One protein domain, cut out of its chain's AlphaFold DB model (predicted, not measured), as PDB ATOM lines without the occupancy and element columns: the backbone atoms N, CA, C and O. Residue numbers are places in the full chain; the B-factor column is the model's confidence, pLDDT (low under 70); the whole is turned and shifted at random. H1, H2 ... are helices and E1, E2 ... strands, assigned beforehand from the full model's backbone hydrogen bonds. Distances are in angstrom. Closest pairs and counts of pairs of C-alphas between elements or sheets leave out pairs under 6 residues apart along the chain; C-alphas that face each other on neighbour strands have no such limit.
ATOM      1  N   SER A 288     168.006 175.734 159.498       85.88
ATOM      2  CA  SER A 288     169.391 176.056 159.128       85.88
ATOM      3  C   SER A 288     170.151 174.860 158.539       85.88
ATOM      4  O   SER A 288     170.995 175.032 157.660       85.88
ATOM      5  N   LEU A 289     169.797 173.623 158.912       87.44
ATOM      6  CA  LEU A 289     170.411 172.414 158.349       87.44
ATOM      7  C   LEU A 289     170.024 172.192 156.880       87.44
ATOM      8  O   LEU A 289     170.762 171.534 156.144       87.44
ATOM      9  N   LYS A 290     168.891 172.746 156.420       87.00
ATOM     10  CA  LYS A 290     168.468 172.645 155.010       87.00
ATOM     11  C   LYS A 290     169.403 173.412 154.076       87.00
ATOM     12  O   LYS A 290     169.543 173.029 152.916       87.00
ATOM     13  N   GLU A 291     170.063 174.456 154.575       88.62
ATOM     14  CA  GLU A 291     171.006 175.272 153.803       88.62
ATOM     15  C   GLU A 291     172.332 174.540 153.533       88.62
ATOM     16  O   GLU A 291     173.057 174.896 152.606       88.62
ATOM     17  N   LEU A 292     172.615 173.458 154.271       88.75
ATOM     18  CA  LEU A 292     173.829 172.643 154.138       88.75
ATOM     19  C   LEU A 292     173.773 171.631 152.975       88.75
ATOM     20  O   LEU A 292     174.675 170.812 152.822       88.75
ATOM     21  N   GLY A 293     172.709 171.648 152.160       88.38
ATOM     22  CA  GLY A 293     172.564 170.758 151.000       88.38
ATOM     23  C   GLY A 293     172.326 169.284 151.350       88.38
ATOM     24  O   GLY A 293     172.492 168.415 150.497       88.38
ATOM     25  N   ILE A 294     171.936 168.998 152.593       90.62
ATOM     26  CA  ILE A 294     171.684 167.646 153.100       90.62
ATOM     27  C   ILE A 294     170.336 167.146 152.571       90.62
ATOM     28  O   ILE A 294     169.316 167.837 152.647       90.62
ATOM     29  N   GLY A 295     170.295 165.909 152.085       90.62
ATOM     30  CA  GLY A 295     169.081 165.246 151.642       90.62
ATOM     31  C   GLY A 295     168.017 165.186 152.739       90.62
ATOM     32  O   GLY A 295     168.288 164.871 153.899       90.62
ATOM     33  N   ALA A 296     166.753 165.413 152.364       88.69
ATOM     34  CA  ALA A 296     165.622 165.453 153.300       88.69
ATOM     35  C   ALA A 296     165.481 164.190 154.173       88.69
ATOM     36  O   ALA A 296     165.006 164.257 155.306       88.69
ATOM     37  N   ARG A 297     165.912 163.029 153.660       89.88
ATOM     38  CA  ARG A 297     165.907 161.756 154.400       89.88
ATOM     39  C   ARG A 297     167.010 161.660 155.456       89.88
ATOM     40  O   ARG A 297     166.819 160.931 156.425       89.88
ATOM     41  N   SER A 298     168.117 162.369 155.269       93.62
ATOM     42  CA  SER A 298     169.283 162.375 156.158       93.62
ATOM     43  C   SER A 298     169.153 163.448 157.240       93.62
ATOM     44  O   SER A 298     169.526 163.208 158.387       93.62
ATOM     45  N   LEU A 299     168.498 164.572 156.916       91.69
ATOM     46  CA  LEU A 299     168.219 165.681 157.840       91.69
ATOM     47  C   LEU A 299     167.548 165.253 159.149       91.69
ATOM     48  O   LEU A 299     167.892 165.764 160.207       91.69
ATOM     49  N   LYS A 300     166.634 164.276 159.114       90.56
ATOM     50  CA  LYS A 300     165.949 163.783 160.327       90.56
ATOM     51  C   LYS A 300     166.873 163.116 161.354       90.56
ATOM     52  O   LYS A 300     166.446 162.858 162.479       90.56
ATOM     53  N   TYR A 301     168.108 162.806 160.976       93.38
ATOM     54  CA  TYR A 301     169.076 162.153 161.849       93.38
ATOM     55  C   TYR A 301     170.215 163.070 162.275       93.38
ATOM     56  O   TYR A 301     171.094 162.594 162.983       93.38
ATOM     57  N   ILE A 302     170.220 164.339 161.871       93.62
ATOM     58  CA  ILE A 302     171.279 165.297 162.199       93.62
ATOM     59  C   ILE A 302     170.724 166.343 163.164       93.62
ATOM     60  O   ILE A 302     169.555 166.716 163.078       93.62
ATOM     61  N   PHE A 303     171.552 166.797 164.099       93.06
ATOM     62  CA  PHE A 303     171.223 167.896 165.000       93.06
ATOM     63  C   PHE A 303     172.473 168.700 165.370       93.06
ATOM     64  O   PHE A 303     173.595 168.192 165.274       93.06
ATOM     65  N   HIS A 304     172.260 169.947 165.785       91.38
ATOM     66  CA  HIS A 304     173.301 170.791 166.359       91.38
ATOM     67  C   HIS A 304     173.544 170.425 167.824       91.38
ATOM     68  O   HIS A 304     172.606 170.372 168.616       91.38
ATOM     69  N   ASP A 305     174.810 170.221 168.171       89.38
ATOM     70  CA  ASP A 305     175.290 170.071 169.539       89.38
ATOM     71  C   ASP A 305     176.516 170.975 169.719       89.38
ATOM     72  O   ASP A 305     177.648 170.617 169.386       89.38
ATOM     73  N   PHE A 306     176.263 172.205 170.171       85.44
ATOM     74  CA  PHE A 306     177.304 173.219 170.357       85.44
ATOM     75  C   PHE A 306     178.225 172.910 171.542       85.44
ATOM     76  O   PHE A 306     179.347 173.417 171.574       85.44
ATOM     77  N   ASP A 307     177.775 172.068 172.475       76.88
ATOM     78  CA  ASP A 307     178.547 171.662 173.650       76.88
ATOM     79  C   ASP A 307     179.495 170.496 173.337       76.88
ATOM     80  O   ASP A 307     180.473 170.270 174.055       76.88
ATOM     81  N   ALA A 308     179.243 169.771 172.246       76.75
ATOM     82  CA  ALA A 308     180.092 168.677 171.829       76.75
ATOM     83  C   ALA A 308     181.426 169.143 171.231       76.75
ATOM     84  O   ALA A 308     181.495 169.974 170.318       76.75
ATOM     85  N   GLY A 309     182.510 168.543 171.722       80.50
ATOM     86  CA  GLY A 309     183.853 168.789 171.222       80.50
ATOM     87  C   GLY A 309     184.162 168.024 169.933       80.50
ATOM     88  O   GLY A 309     183.452 167.111 169.512       80.50
ATOM     89  N   VAL A 310     185.314 168.340 169.333       80.81
ATOM     90  CA  VAL A 310     185.840 167.635 168.145       80.81
ATOM     91  C   VAL A 310     185.981 166.127 168.395       80.81
ATOM     92  O   VAL A 310     185.729 165.326 167.498       80.81
ATOM     93  N   ILE A 311     186.356 165.732 169.617       69.31
ATOM     94  CA  ILE A 311     186.508 164.322 170.011       69.31
ATOM     95  C   ILE A 311     185.154 163.605 169.999       69.31
ATOM     96  O   ILE A 311     185.054 162.502 169.462       69.31
ATOM     97  N   ASP A 312     184.108 164.237 170.531       69.75
ATOM     98  CA  ASP A 312     182.761 163.663 170.558       69.75
ATOM     99  C   ASP A 312     182.227 163.480 169.132       69.75
ATOM    100  O   ASP A 312     181.650 162.442 168.802       69.75
ATOM    101  N   GLN A 313     182.468 164.464 168.255       86.06
ATOM    102  CA  GLN A 313     182.058 164.394 166.852       86.06
ATOM    103  C   GLN A 313     182.802 163.279 166.104       86.06
ATOM    104  O   GLN A 313     182.186 162.512 165.363       86.06
ATOM    105  N   GLN A 314     184.110 163.129 166.336       76.44
ATOM    106  CA  GLN A 314     184.896 162.016 165.792       76.44
ATOM    107  C   GLN A 314     184.380 160.660 166.283       76.44
ATOM    108  O   GLN A 314     184.285 159.719 165.495       76.44
ATOM    109  N   GLN A 315     183.998 160.555 167.555       71.12
ATOM    110  CA  GLN A 315     183.394 159.341 168.096       71.12
ATOM    111  C   GLN A 315     182.024 159.054 167.461       71.12
ATOM    112  O   GLN A 315     181.715 157.899 167.167       71.12
ATOM    113  N   ASN A 316     181.209 160.079 167.204       88.31
ATOM    114  CA  ASN A 316     179.924 159.929 166.523       88.31
ATOM    115  C   ASN A 316     180.100 159.454 165.066       88.31
ATOM    116  O   ASN A 316     179.399 158.539 164.630       88.31
ATOM    117  N   ILE A 317     181.098 159.988 164.351       82.44
ATOM    118  CA  ILE A 317     181.500 159.512 163.018       82.44
ATOM    119  C   ILE A 317     181.935 158.044 163.071       82.44
ATOM    120  O   ILE A 317     181.455 157.245 162.271       82.44
ATOM    121  N   PHE A 318     182.785 157.669 164.031       71.69
ATOM    122  CA  PHE A 318     183.242 156.286 164.191       71.69
ATOM    123  C   PHE A 318     182.069 155.317 164.402       71.69
ATOM    124  O   PHE A 318     182.000 154.265 163.778       71.69
ATOM    125  N   LEU A 319     181.084 155.700 165.220       72.00
ATOM    126  CA  LEU A 319     179.883 154.891 165.440       72.00
ATOM    127  C   LEU A 319     179.005 154.749 164.178       72.00
ATOM    128  O   LEU A 319     178.345 153.723 164.009       72.00
ATOM    129  N   LEU A 320     178.973 155.753 163.293       83.81
ATOM    130  CA  LEU A 320     178.295 155.662 161.991       83.81
ATOM    131  C   LEU A 320     179.055 154.766 161.003       83.81
ATOM    132  O   LEU A 320     178.427 154.036 160.231       83.81
ATOM    133  N   GLU A 321     180.387 154.814 161.023       79.31
ATOM    134  CA  GLU A 321     181.248 153.931 160.230       79.31
ATOM    135  C   GLU A 321     181.057 152.470 160.684       79.31
ATOM    136  O   GLU A 321     180.773 151.607 159.850       79.31
ATOM    137  N   ASP A 322     181.035 152.217 162.000       70.44
ATOM    138  CA  ASP A 322     180.702 150.915 162.596       70.44
ATOM    139  C   ASP A 322     179.303 150.428 162.187       70.44
ATOM    140  O   ASP A 322     179.123 149.267 161.812       70.44
ATOM    141  N   PHE A 323     178.289 151.302 162.243       84.94
ATOM    142  CA  PHE A 323     176.931 150.979 161.789       84.94
ATOM    143  C   PHE A 323     176.924 150.559 160.312       84.94
ATOM    144  O   PHE A 323     176.337 149.537 159.947       84.94
ATOM    145  N   THR A 324     177.622 151.316 159.467       84.62
ATOM    146  CA  THR A 324     177.722 151.049 158.028       84.62
ATOM    147  C   THR A 324     178.416 149.716 157.749       84.62
ATOM    148  O   THR A 324     177.942 148.928 156.923       84.62
ATOM    149  N   GLU A 325     179.502 149.414 158.463       79.31
ATOM    150  CA  GLU A 325     180.207 148.138 158.348       79.31
ATOM    151  C   GLU A 325     179.327 146.965 158.806       79.31
ATOM    152  O   GLU A 325     179.233 145.943 158.115       79.31
ATOM    153  N   GLN A 326     178.637 147.106 159.942       78.62
ATOM    154  CA  GLN A 326     177.740 146.080 160.476       78.62
ATOM    155  C   GLN A 326     176.616 145.734 159.492       78.62
ATOM    156  O   GLN A 326     176.398 144.551 159.203       78.62
ATOM    157  N   GLU A 327     175.943 146.736 158.927       85.75
ATOM    158  CA  GLU A 327     174.862 146.508 157.963       85.75
ATOM    159  C   GLU A 327     175.390 146.014 156.602       85.75
ATOM    160  O   GLU A 327     174.766 145.154 155.978       85.75
ATOM    161  N   THR A 328     176.593 146.420 156.179       84.00
ATOM    162  CA  THR A 328     177.263 145.854 154.988       84.00
ATOM    163  C   THR A 328     177.603 144.371 155.180       84.00
ATOM    164  O   THR A 328     177.424 143.543 154.282       84.00
ATOM    165  N   ASN A 329     178.054 143.986 156.373       79.19
ATOM    166  CA  ASN A 329     178.301 142.585 156.708       79.19
ATOM    167  C   ASN A 329     176.996 141.780 156.794       79.19
ATOM    168  O   ASN A 329     176.951 140.612 156.394       79.19
ATOM    169  N   ARG A 330     175.909 142.392 157.276       76.88
ATOM    170  CA  ARG A 330     174.564 141.802 157.256       76.88
ATOM    171  C   ARG A 330     174.057 141.593 155.827       76.88
ATOM    172  O   ARG A 330     173.476 140.541 155.554       76.88
ATOM    173  N   PHE A 331     174.328 142.531 154.922       82.06
ATOM    174  CA  PHE A 331     174.036 142.413 153.493       82.06
ATOM    175  C   PHE A 331     174.716 141.174 152.885       82.06
ATOM    176  O   PHE A 331     174.019 140.286 152.398       82.06
ATOM    177  N   LYS A 332     176.042 141.034 153.041       81.94
ATOM    178  CA  LYS A 332     176.808 139.874 152.532       81.94
ATOM    179  C   LYS A 332     176.290 138.534 153.066       81.94
ATOM    180  O   LYS A 332     176.228 137.542 152.348       81.94
ATOM    181  N   LYS A 333     175.888 138.489 154.341       78.50
ATOM    182  CA  LYS A 333     175.276 137.284 154.926       78.50
ATOM    183  C   LYS A 333     173.927 136.969 154.285       78.50
ATOM    184  O   LYS A 333     173.652 135.809 154.005       78.50
ATOM    185  N   THR A 334     173.092 137.983 154.071       73.50
ATOM    186  CA  THR A 334     171.752 137.823 153.480       73.50
ATOM    187  C   THR A 334     171.833 137.323 152.034       73.50
ATOM    188  O   THR A 334     171.036 136.478 151.641       73.50
ATOM    189  N   GLU A 335     172.838 137.771 151.280       78.75
ATOM    190  CA  GLU A 335     173.166 137.291 149.931       78.75
ATOM    191  C   GLU A 335     173.503 135.787 149.917       78.75
ATOM    192  O   GLU A 335     172.854 135.018 149.214       78.75
ATOM    193  N   LEU A 336     174.390 135.326 150.808       78.50
ATOM    194  CA  LEU A 336     174.731 133.898 150.933       78.50
ATOM    195  C   LEU A 336     173.539 133.009 151.341       78.50
ATOM    196  O   LEU A 336     173.462 131.841 150.953       78.50
ATOM    197  N   TYR A 337     172.609 133.522 152.155       72.00
ATOM    198  CA  TYR A 337     171.399 132.777 152.527       72.00
ATOM    199  C   TYR A 337     170.404 132.659 151.369       72.00
ATOM    200  O   TYR A 337     169.697 131.653 151.285       72.00
ATOM    201  N   HIS A 338     170.353 133.658 150.489       76.69
ATOM    202  CA  HIS A 338     169.475 133.669 149.325       76.69
ATOM    203  C   HIS A 338     169.859 132.579 148.310       76.69
ATOM    204  O   HIS A 338     168.997 131.836 147.844       76.69
ATOM    205  N   GLU A 339     171.158 132.395 148.062       67.94
ATOM    206  CA  GLU A 339     171.683 131.390 147.122       67.94
ATOM    207  C   GLU A 339     171.396 129.933 147.541       67.94
ATOM    208  O   GLU A 339     171.421 129.020 146.716       67.94
ATOM    209  N   ASN A 340     171.083 129.695 148.818       63.56
ATOM    210  CA  ASN A 340     170.907 128.356 149.387       63.56
ATOM    211  C   ASN A 340     169.439 127.901 149.513       63.56
ATOM    212  O   ASN A 340     169.141 126.967 150.267       63.56
ATOM    213  N   PHE A 341     168.499 128.536 148.806       64.75
ATOM    214  CA  PHE A 341     167.074 128.282 149.025       64.75
ATOM    215  C   PHE A 341     166.565 126.911 148.504       64.75
ATOM    216  O   PHE A 341     167.084 126.317 147.562       64.75
ATOM    217  N   ILE A 342     165.541 126.403 149.199       59.44
ATOM    218  CA  ILE A 342     164.998 125.028 149.292       59.44
ATOM    219  C   ILE A 342     165.251 124.087 148.089       59.44
ATOM    220  O   ILE A 342     164.640 124.185 147.020       59.44
ATOM    221  N   LYS A 343     166.039 123.029 148.339       59.94
ATOM    222  CA  LYS A 343     166.127 121.832 147.486       59.94
ATOM    223  C   LYS A 343     164.945 120.894 147.767       59.94
ATOM    224  O   LYS A 343     164.994 120.089 148.691       59.94
ATOM    225  N   ILE A 344     163.882 120.978 146.965       62.66
ATOM    226  CA  ILE A 344     162.808 119.967 146.963       62.66
ATOM    227  C   ILE A 344     163.278 118.775 146.123       62.66
ATOM    228  O   ILE A 344     163.587 118.937 144.943       62.66
ATOM    229  N   ASN A 345     163.334 117.580 146.714       64.75
ATOM    230  CA  ASN A 345     163.656 116.357 145.978       64.75
ATOM    231  C   ASN A 345     162.433 115.883 145.178       64.75
ATOM    232  O   ASN A 345     161.573 115.191 145.716       64.75
ATOM    233  N   LEU A 346     162.364 116.249 143.896       65.12
ATOM    234  CA  LEU A 346     161.240 115.934 143.007       65.12
ATOM    235  C   LEU A 346     161.104 114.437 142.664       65.12
ATOM    236  O   LEU A 346     160.103 114.042 142.067       65.12
ATOM    237  N   ASN A 347     162.078 113.594 143.022       68.25
ATOM    238  CA  ASN A 347     162.086 112.177 142.639       68.25
ATOM    239  C   ASN A 347     161.020 111.340 143.357       68.25
ATOM    240  O   ASN A 347     160.704 110.249 142.896       68.25
ATOM    241  N   ASN A 348     160.429 111.862 144.430       54.56
ATOM    242  CA  ASN A 348     159.453 111.141 145.245       54.56
ATOM    243  C   ASN A 348     157.993 111.317 144.781       54.56
ATOM    244  O   ASN A 348     157.100 110.818 145.453       54.56
ATOM    245  N   TYR A 349     157.733 112.026 143.676       57.78
ATOM    246  CA  TYR A 349     156.369 112.417 143.284       57.78
ATOM    247  C   TYR A 349     155.943 111.841 141.932       57.78
ATOM    248  O   TYR A 349     156.771 111.575 141.058       57.78
ATOM    249  N   THR A 350     154.630 111.695 141.747       60.12
ATOM    250  CA  THR A 350     154.011 111.398 140.446       60.12
ATOM    251  C   THR A 350     154.205 112.562 139.473       60.12
ATOM    252  O   THR A 350     154.456 113.693 139.884       60.12
ATOM    253  N   SER A 351     154.089 112.309 138.169       66.50
ATOM    254  CA  SER A 351     154.276 113.327 137.122       66.50
ATOM    255  C   SER A 351     153.379 114.559 137.314       66.50
ATOM    256  O   SER A 351     153.839 115.688 137.162       66.50
ATOM    257  N   GLU A 352     152.128 114.345 137.722       60.34
ATOM    258  CA  GLU A 352     151.149 115.400 138.003       60.34
ATOM    259  C   GLU A 352     151.479 116.172 139.292       60.34
ATOM    260  O   GLU A 352     151.516 117.405 139.299       60.34
ATOM    261  N   GLY A 353     151.858 115.459 140.362       61.97
ATOM    262  CA  GLY A 353     152.333 116.069 141.605       61.97
ATOM    263  C   GLY A 353     153.589 116.921 141.399       61.97
ATOM    264  O   GLY A 353     153.690 118.012 141.961       61.97
ATOM    265  N   LYS A 354     154.517 116.487 140.533       71.88
ATOM    266  CA  LYS A 354     155.712 117.266 140.168       71.88
ATOM    267  C   LYS A 354     155.350 118.608 139.539       71.88
ATOM    268  O   LYS A 354     155.991 119.597 139.873       71.88
ATOM    269  N   PHE A 355     154.339 118.665 138.670       72.19
ATOM    270  CA  PHE A 355     153.959 119.905 137.987       72.19
ATOM    271  C   PHE A 355     153.431 120.956 138.971       72.19
ATOM    272  O   PHE A 355     153.928 122.083 139.003       72.19
ATOM    273  N   VAL A 356     152.502 120.562 139.850       72.31
ATOM    274  CA  VAL A 356     151.955 121.461 140.880       72.31
ATOM    275  C   VAL A 356     153.042 121.905 141.861       72.31
ATOM    276  O   VAL A 356     153.109 123.078 142.227       72.31
ATOM    277  N   LEU A 357     153.932 120.994 142.261       71.25
ATOM    278  CA  LEU A 357     155.044 121.315 143.157       71.25
ATOM    279  C   LEU A 357     156.074 122.243 142.514       71.25
ATOM    280  O   LEU A 357     156.579 123.136 143.191       71.25
ATOM    281  N   CYS A 358     156.367 122.074 141.225       78.69
ATOM    282  CA  CYS A 358     157.190 123.015 140.476       78.69
ATOM    283  C   CYS A 358     156.537 124.401 140.444       78.69
ATOM    284  O   CYS A 358     157.213 125.376 140.750       78.69
ATOM    285  N   GLY A 359     155.228 124.489 140.179       82.25
ATOM    286  CA  GLY A 359     154.492 125.757 140.207       82.25
ATOM    287  C   GLY A 359     154.545 126.451 141.572       82.25
ATOM    288  O   GLY A 359     154.909 127.623 141.659       82.25
ATOM    289  N   LEU A 360     154.268 125.717 142.656       81.12
ATOM    290  CA  LEU A 360     154.367 126.239 144.025       81.12
ATOM    291  C   LEU A 360     155.801 126.643 144.388       81.12
ATOM    292  O   LEU A 360     156.003 127.641 145.074       81.12
ATOM    293  N   LYS A 361     156.807 125.895 143.923       80.56
ATOM    294  CA  LYS A 361     158.218 126.229 144.139       80.56
ATOM    295  C   LYS A 361     158.606 127.514 143.411       80.56
ATOM    296  O   LYS A 361     159.245 128.356 144.034       80.56
ATOM    297  N   CYS A 362     158.217 127.672 142.145       83.25
ATOM    298  CA  CYS A 362     158.463 128.896 141.381       83.25
ATOM    299  C   CYS A 362     157.820 130.100 142.075       83.25
ATOM    300  O   CYS A 362     158.520 131.055 142.388       83.25
ATOM    301  N   ALA A 363     156.544 129.996 142.463       86.88
ATOM    302  CA  ALA A 363     155.863 131.058 143.201       86.88
ATOM    303  C   ALA A 363     156.556 131.398 144.535       86.88
ATOM    304  O   ALA A 363     156.647 132.562 144.918       86.88
ATOM    305  N   MET A 364     157.078 130.392 145.250       85.00
ATOM    306  CA  MET A 364     157.821 130.617 146.494       85.00
ATOM    307  C   MET A 364     159.132 131.345 146.233       85.00
ATOM    308  O   MET A 364     159.497 132.236 146.993       85.00
ATOM    309  N   GLN A 365     159.828 130.965 145.166       84.50
ATOM    310  CA  GLN A 365     161.070 131.595 144.756       84.50
ATOM    311  C   GLN A 365     160.838 133.056 144.354       84.50
ATOM    312  O   GLN A 365     161.575 133.918 144.815       84.50
ATOM    313  N   ASP A 366     159.771 133.356 143.613       88.19
ATOM    314  CA  ASP A 366     159.416 134.727 143.225       88.19
ATOM    315  C   ASP A 366     159.111 135.616 144.442       88.19
ATOM    316  O   ASP A 366     159.573 136.760 144.527       88.19
ATOM    317  N   ILE A 367     158.384 135.082 145.433       89.25
ATOM    318  CA  ILE A 367     158.101 135.795 146.687       89.25
ATOM    319  C   ILE A 367     159.390 136.035 147.483       89.25
ATOM    320  O   ILE A 367     159.602 137.138 147.986       89.25
ATOM    321  N   GLU A 368     160.261 135.033 147.611       85.56
ATOM    322  CA  GLU A 368     161.528 135.178 148.342       85.56
ATOM    323  C   GLU A 368     162.477 136.157 147.643       85.56
ATOM    324  O   GLU A 368     163.087 136.981 148.323       85.56
ATOM    325  N   ASN A 369     162.547 136.130 146.307       88.75
ATOM    326  CA  ASN A 369     163.281 137.116 145.511       88.75
ATOM    327  C   ASN A 369     162.756 138.528 145.798       88.75
ATOM    328  O   ASN A 369     163.534 139.422 146.114       88.75
ATOM    329  N   SER A 370     161.434 138.714 145.801       90.12
ATOM    330  CA  SER A 370     160.806 140.014 146.075       90.12
ATOM    331  C   SER A 370     161.083 140.516 147.502       90.12
ATOM    332  O   SER A 370     161.379 141.694 147.714       90.12
ATOM    333  N   ILE A 371     161.029 139.625 148.503       88.12
ATOM    334  CA  ILE A 371     161.384 139.932 149.901       88.12
ATOM    335  C   ILE A 371     162.855 140.341 150.000       88.12
ATOM    336  O   ILE A 371     163.182 141.307 150.693       88.12
ATOM    337  N   TRP A 372     163.733 139.599 149.329       87.44
ATOM    338  CA  TRP A 372     165.172 139.833 149.327       87.44
ATOM    339  C   TRP A 372     165.531 141.162 148.653       87.44
ATOM    340  O   TRP A 372     166.239 141.974 149.251       87.44
ATOM    341  N   GLU A 373     164.975 141.443 147.472       89.06
ATOM    342  CA  GLU A 373     165.154 142.713 146.761       89.06
ATOM    343  C   GLU A 373     164.723 143.905 147.618       89.06
ATOM    344  O   GLU A 373     165.425 144.918 147.682       89.06
ATOM    345  N   TYR A 374     163.593 143.773 148.319       89.00
ATOM    346  CA  TYR A 374     163.101 144.796 149.235       89.00
ATOM    347  C   TYR A 374     164.083 145.049 150.391       89.00
ATOM    348  O   TYR A 374     164.457 146.195 150.655       89.00
ATOM    349  N   GLN A 375     164.543 143.984 151.057       85.88
ATOM    350  CA  GLN A 375     165.501 144.080 152.164       85.88
ATOM    351  C   GLN A 375     166.820 144.719 151.724       85.88
ATOM    352  O   GLN A 375     167.354 145.578 152.424       85.88
ATOM    353  N   ILE A 376     167.326 144.337 150.552       87.75
ATOM    354  CA  ILE A 376     168.550 144.905 149.985       87.75
ATOM    355  C   ILE A 376     168.386 146.379 149.660       87.75
ATOM    356  O   ILE A 376     169.276 147.168 149.974       87.75
ATOM    357  N   ARG A 377     167.271 146.757 149.030       89.38
ATOM    358  CA  ARG A 377     166.997 148.154 148.693       89.38
ATOM    359  C   ARG A 377     166.967 149.010 149.955       89.38
ATOM    360  O   ARG A 377     167.652 150.022 150.007       89.38
ATOM    361  N   SER A 378     166.263 148.553 150.993       88.75
ATOM    362  CA  SER A 378     166.214 149.243 152.284       88.75
ATOM    363  C   SER A 378     167.607 149.376 152.915       88.75
ATOM    364  O   SER A 378     168.012 150.474 153.279       88.75
ATOM    365  N   LEU A 379     168.395 148.297 152.965       88.00
ATOM    366  CA  LEU A 379     169.761 148.346 153.503       88.00
ATOM    367  C   LEU A 379     170.660 149.325 152.732       88.00
ATOM    368  O   LEU A 379     171.361 150.123 153.352       88.00
ATOM    369  N   LYS A 380     170.620 149.300 151.392       90.19
ATOM    370  CA  LYS A 380     171.396 150.217 150.540       90.19
ATOM    371  C   LYS A 380     171.007 151.675 150.772       90.19
ATOM    372  O   LYS A 380     171.897 152.512 150.908       90.19
ATOM    373  N   ASP A 381     169.712 151.964 150.872       90.94
ATOM    374  CA  ASP A 381     169.209 153.314 151.138       90.94
ATOM    375  C   ASP A 381     169.741 153.854 152.478       90.94
ATOM    376  O   ASP A 381     170.232 154.979 152.543       90.94
ATOM    377  N   PHE A 382     169.703 153.049 153.546       92.56
ATOM    378  CA  PHE A 382     170.162 153.470 154.876       92.56
ATOM    379  C   PHE A 382     171.688 153.569 155.002       92.56
ATOM    380  O   PHE A 382     172.174 154.455 155.702       92.56
ATOM    381  N   ILE A 383     172.443 152.722 154.297       91.38
ATOM    382  CA  ILE A 383     173.899 152.881 154.154       91.38
ATOM    383  C   ILE A 383     174.220 154.186 153.408       91.38
ATOM    384  O   ILE A 383     175.122 154.918 153.807       91.38
ATOM    385  N   GLY A 384     173.460 154.512 152.356       94.12
ATOM    386  CA  GLY A 384     173.582 155.783 151.637       94.12
ATOM    387  C   GLY A 384     173.363 156.990 152.551       94.12
ATOM    388  O   GLY A 384     174.197 157.891 152.579       94.12
ATOM    389  N   ILE A 385     172.302 156.952 153.364       95.38
ATOM    390  CA  ILE A 385     172.007 157.976 154.377       95.38
ATOM    391  C   ILE A 385     173.151 158.096 155.395       95.38
ATOM    392  O   ILE A 385     173.596 159.203 155.688       95.38
ATOM    393  N   ALA A 386     173.660 156.979 155.926       94.69
ATOM    394  CA  ALA A 386     174.758 156.997 156.895       94.69
ATOM    395  C   ALA A 386     176.027 157.647 156.316       94.69
ATOM    396  O   ALA A 386     176.635 158.495 156.966       94.69
ATOM    397  N   ASN A 387     176.390 157.306 155.075       95.31
ATOM    398  CA  ASN A 387     177.548 157.879 154.385       95.31
ATOM    399  C   ASN A 387     177.388 159.380 154.108       95.31
ATOM    400  O   ASN A 387     178.350 160.137 154.246       95.31
ATOM    401  N   GLU A 388     176.182 159.820 153.745       96.44
ATOM    402  CA  GLU A 388     175.869 161.240 153.586       96.44
ATOM    403  C   GLU A 388     176.050 161.994 154.913       96.44
ATOM    404  O   GLU A 388     176.754 163.002 154.953       96.44
ATOM    405  N   ILE A 389     175.507 161.462 156.014       96.38
ATOM    406  CA  ILE A 389     175.671 162.031 157.359       96.38
ATOM    407  C   ILE A 389     177.159 162.108 157.735       96.38
ATOM    408  O   ILE A 389     177.621 163.158 158.174       96.38
ATOM    409  N   ILE A 390     177.940 161.042 157.517       94.56
ATOM    410  CA  ILE A 390     179.392 161.042 157.774       94.56
ATOM    411  C   ILE A 390     180.088 162.173 157.003       94.56
ATOM    412  O   ILE A 390     180.931 162.871 157.569       94.56
ATOM    413  N   SER A 391     179.748 162.367 155.724       96.31
ATOM    414  CA  SER A 391     180.329 163.434 154.899       96.31
ATOM    415  C   SER A 391     180.029 164.820 155.469       96.31
ATOM    416  O   SER A 391     180.920 165.666 155.522       96.31
ATOM    417  N   VAL A 392     178.797 165.041 155.924       95.88
ATOM    418  CA  VAL A 392     178.346 166.312 156.506       95.88
ATOM    419  C   VAL A 392     179.043 166.588 157.840       95.88
ATOM    420  O   VAL A 392     179.591 167.671 158.039       95.88
ATOM    421  N   LEU A 393     179.093 165.598 158.735       94.81
ATOM    422  CA  LEU A 393     179.751 165.716 160.042       94.81
ATOM    423  C   LEU A 393     181.258 165.998 159.911       94.81
ATOM    424  O   LEU A 393     181.823 166.693 160.748       94.81
ATOM    425  N   LYS A 394     181.913 165.508 158.847       94.44
ATOM    426  CA  LYS A 394     183.329 165.809 158.554       94.44
ATOM    427  C   LYS A 394     183.561 167.258 158.098       94.44
ATOM    428  O   LYS A 394     184.678 167.749 158.232       94.44
ATOM    429  N   GLN A 395     182.547 167.923 157.541       95.69
ATOM    430  CA  GLN A 395     182.652 169.279 156.978       95.69
ATOM    431  C   GLN A 395     182.217 170.375 157.955       95.69
ATOM    432  O   GLN A 395     182.714 171.498 157.872       95.69
ATOM    433  N   HIS A 396     181.315 170.058 158.884       94.94
ATOM    434  CA  HIS A 396     180.699 171.039 159.770       94.94
ATOM    435  C   HIS A 396     180.910 170.659 161.242       94.94
ATOM    436  O   HIS A 396     180.350 169.654 161.691       94.94
ATOM    437  N   PRO A 397     181.685 171.443 162.017       89.94
ATOM    438  CA  PRO A 397     181.821 171.217 163.452       89.94
ATOM    439  C   PRO A 397     180.478 171.438 164.166       89.94
ATOM    440  O   PRO A 397     179.618 172.164 163.665       89.94
ATOM    441  N   HIS A 398     180.308 170.830 165.342       90.25
ATOM    442  CA  HIS A 398     179.088 170.907 166.169       90.25
ATOM    443  C   HIS A 398     177.842 170.222 165.583       90.25
ATOM    444  O   HIS A 398     176.734 170.433 166.072       90.25
ATOM    445  N   LEU A 399     177.999 169.391 164.547       94.12
ATOM    446  CA  LEU A 399     176.937 168.497 164.085       94.12
ATOM    447  C   LEU A 399     177.117 167.094 164.649       94.12
ATOM    448  O   LEU A 399     178.225 166.556 164.656       94.12
ATOM    449  N   MET A 400     176.000 166.490 165.044       92.62
ATOM    450  CA  MET A 400     175.919 165.134 165.574       92.62
ATOM    451  C   MET A 400     174.831 164.323 164.881       92.62
ATOM    452  O   MET A 400     173.860 164.876 164.360       92.62
ATOM    453  N   ALA A 401     174.976 162.994 164.899       92.94
ATOM    454  CA  ALA A 401     174.003 162.075 164.326       92.94
ATOM    455  C   ALA A 401     173.238 161.251 165.369       92.94
ATOM    456  O   ALA A 401     173.778 160.756 166.362       92.94
ATOM    457  N   ARG A 402     171.959 161.011 165.070       91.88
ATOM    458  CA  ARG A 402     171.018 160.167 165.819       91.88
ATOM    459  C   ARG A 402     171.084 158.722 165.335       91.88
ATOM    460  O   ARG A 402     170.122 158.179 164.793       91.88
ATOM    461  N   ILE A 403     172.218 158.069 165.564       89.12
ATOM    462  CA  ILE A 403     172.506 156.711 165.063       89.12
ATOM    463  C   ILE A 403     171.457 155.688 165.535       89.12
ATOM    464  O   ILE A 403     171.007 154.842 164.763       89.12
ATOM    465  N   LYS A 404     170.983 155.798 166.787       82.81
ATOM    466  CA  LYS A 404     169.902 154.945 167.317       82.81
ATOM    467  C   LYS A 404     168.595 155.099 166.524       82.81
ATOM    468  O   LYS A 404     167.909 154.103 166.292       82.81
ATOM    469  N   ALA A 405     168.240 156.324 166.127       85.81
ATOM    470  CA  ALA A 405     167.035 156.595 165.343       85.81
ATOM    471  C   ALA A 405     167.176 156.043 163.919       85.81
ATOM    472  O   ALA A 405     166.259 155.388 163.434       85.81
ATOM    473  N   LEU A 406     168.352 156.202 163.303       89.19
ATOM    474  CA  LEU A 406     168.679 155.605 162.005       89.19
ATOM    475  C   LEU A 406     168.526 154.074 162.029       89.19
ATOM    476  O   LEU A 406     167.851 153.502 161.174       89.19
ATOM    477  N   GLY A 407     169.079 153.409 163.048       85.12
ATOM    478  CA  GLY A 407     168.940 151.961 163.220       85.12
ATOM    479  C   GLY A 407     167.504 151.513 163.520       85.12
ATOM    480  O   GLY A 407     167.071 150.456 163.058       85.12
ATOM    481  N   ARG A 408     166.732 152.311 164.269       84.00
ATOM    482  CA  ARG A 408     165.304 152.054 164.515       84.00
ATOM    483  C   ARG A 408     164.516 152.121 163.209       84.00
ATOM    484  O   ARG A 408     163.812 151.167 162.899       84.00
ATOM    485  N   ASP A 409     164.685 153.187 162.436       85.12
ATOM    486  CA  ASP A 409     163.978 153.406 161.174       85.12
ATOM    487  C   ASP A 409     164.365 152.382 160.102       85.12
ATOM    488  O   ASP A 409     163.507 151.996 159.314       85.12
ATOM    489  N   LEU A 410     165.603 151.876 160.091       86.12
ATOM    490  CA  LEU A 410     165.988 150.757 159.224       86.12
ATOM    491  C   LEU A 410     165.173 149.501 159.561       86.12
ATOM    492  O   LEU A 410     164.608 148.853 158.680       86.12
ATOM    493  N   ASN A 411     165.077 149.166 160.851       78.75
ATOM    494  CA  ASN A 411     164.334 147.992 161.302       78.75
ATOM    495  C   ASN A 411     162.817 148.154 161.110       78.75
ATOM    496  O   ASN A 411     162.158 147.209 160.677       78.75
ATOM    497  N   VAL A 412     162.281 149.345 161.391       78.69
ATOM    498  CA  VAL A 412     160.859 149.685 161.233       78.69
ATOM    499  C   VAL A 412     160.485 149.760 159.759       78.69
ATOM    500  O   VAL A 412     159.542 149.091 159.353       78.69
ATOM    501  N   GLY A 413     161.256 150.481 158.944       72.50
ATOM    502  CA  GLY A 413     161.061 150.599 157.498       72.50
ATOM    503  C   GLY A 413     161.099 149.242 156.805       72.50
ATOM    504  O   GLY A 413     160.248 148.964 155.970       72.50
ATOM    505  N   CYS A 414     161.984 148.341 157.245       67.88
ATOM    506  CA  CYS A 414     161.967 146.950 156.799       67.88
ATOM    507  C   CYS A 414     160.687 146.194 157.180       67.88
ATOM    508  O   CYS A 414     160.383 145.195 156.549       67.88
ATOM    509  N   SER A 415     159.980 146.578 158.242       65.75
ATOM    510  CA  SER A 415     158.842 145.825 158.783       65.75
ATOM    511  C   SER A 415     157.472 146.420 158.483       65.75
ATOM    512  O   SER A 415     156.510 145.657 158.489       65.75
ATOM    513  N   ASP A 416     157.372 147.728 158.226       74.19
ATOM    514  CA  ASP A 416     156.098 148.452 158.165       74.19
ATOM    515  C   ASP A 416     155.518 148.661 156.770       74.19
ATOM    516  O   ASP A 416     154.329 148.959 156.649       74.19
ATOM    517  N   ASP A 417     156.302 148.406 155.728       84.88
ATOM    518  CA  ASP A 417     155.825 148.440 154.354       84.88
ATOM    519  C   ASP A 417     154.746 147.378 154.096       84.88
ATOM    520  O   ASP A 417     154.908 146.186 154.381       84.88
TER     521      ASP A 417
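What this domain is: This is residues 288 to 417 of the 683 residues of an uncharacterized protein of Trichomonas vaginalis (UniProt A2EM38). The model is a long helical hairpin of H3 and H4 with a small head at one end, made of the short helices H1 and H2 and a two-strand ribbon of E1 and E2. H5 packs on H4 partway along it, and at the other end residues 339 to 350 form the long loop that joins H3 to H4. The printed part has 130 residues, with five named helices and two named strands in the order H1, H2, E1, H3, H4, E2, H5; the sheet E1 - E2 is antiparallel and the class is mostly helix. The whole is a rod, spanning 73 by 24 by 18 A, and only just extended, close to loose, with a radius of gyration of the C-alphas of 21.3 A.

Where its parts are: H1 is residues 288 to 292, beginning at C-alpha 288 (169.391, 176.056, 159.128). H2 is residues 296 to 299 and E1 is residues 302 to 304. H3, residues 310 to 338, is 42.1 A from first to last C-alpha. H4, residues 351 to 395, measures 65.8 A, from C-alpha 351 (154.276, 113.327, 137.122) to C-alpha 395 (182.652, 169.279, 156.978). E2 is residues 399 to 401. H5, residues 403 to 416, measures 19.6 A and ends at C-alpha 416 (156.098, 148.452, 158.165).

How they stand to each other: H4 is the hub, touching H2, H3 and H5. H3 and H4 form a helical hairpin: they touch, with the C-alphas of Thr 324 and Ile 383 closest at 5.7 A, at a shallow tilt of 13 degrees, opposite ways. With residues 374 to 382 alone, H4 touches H5 at a shallow tilt of 24 degrees, opposite ways; their closest C-alphas, of Gln 375 and Cys 414, are 6.5 A apart. H3 and H5 only just touch, with 3 pairs of C-alphas within 8 A, through residues 319 to 323 of H3 and residue 403 of H5. H3, H4 and H5 are an up and down bundle, each running against the one before. H2 touches residues 385 to 389 of H4, the closest C-alphas being those of Ser 298 and Ile 385 at 5.5 A. H1 and H2 only just touch, with 3 pairs of C-alphas within 8 A, and only at the corner. E1 and E2 are antiparallel, with N 303 and O 400 at 3.0 A and N 400 and O 303 at 3.0 A, within hydrogen-bond range. Every O i to N i+4 pair is within hydrogen-bond range in H3, H4 and H5; in H1 0 of 1 is, beside 2 of 2 O i to N i+3 pairs, and H2 is too short for an O i to N i+4 pair.

The domain as a whole: The two C-alphas farthest apart, of Asp 307 and Thr 350, are 73.0 A apart. The printed part has no cut. The link from H3 to H4 is long, with 12 residues; the others are tight. Mean pLDDT of the printed part is 82.4, and residues 311 to 312, 339 to 353 and 414 to 415 are under 70.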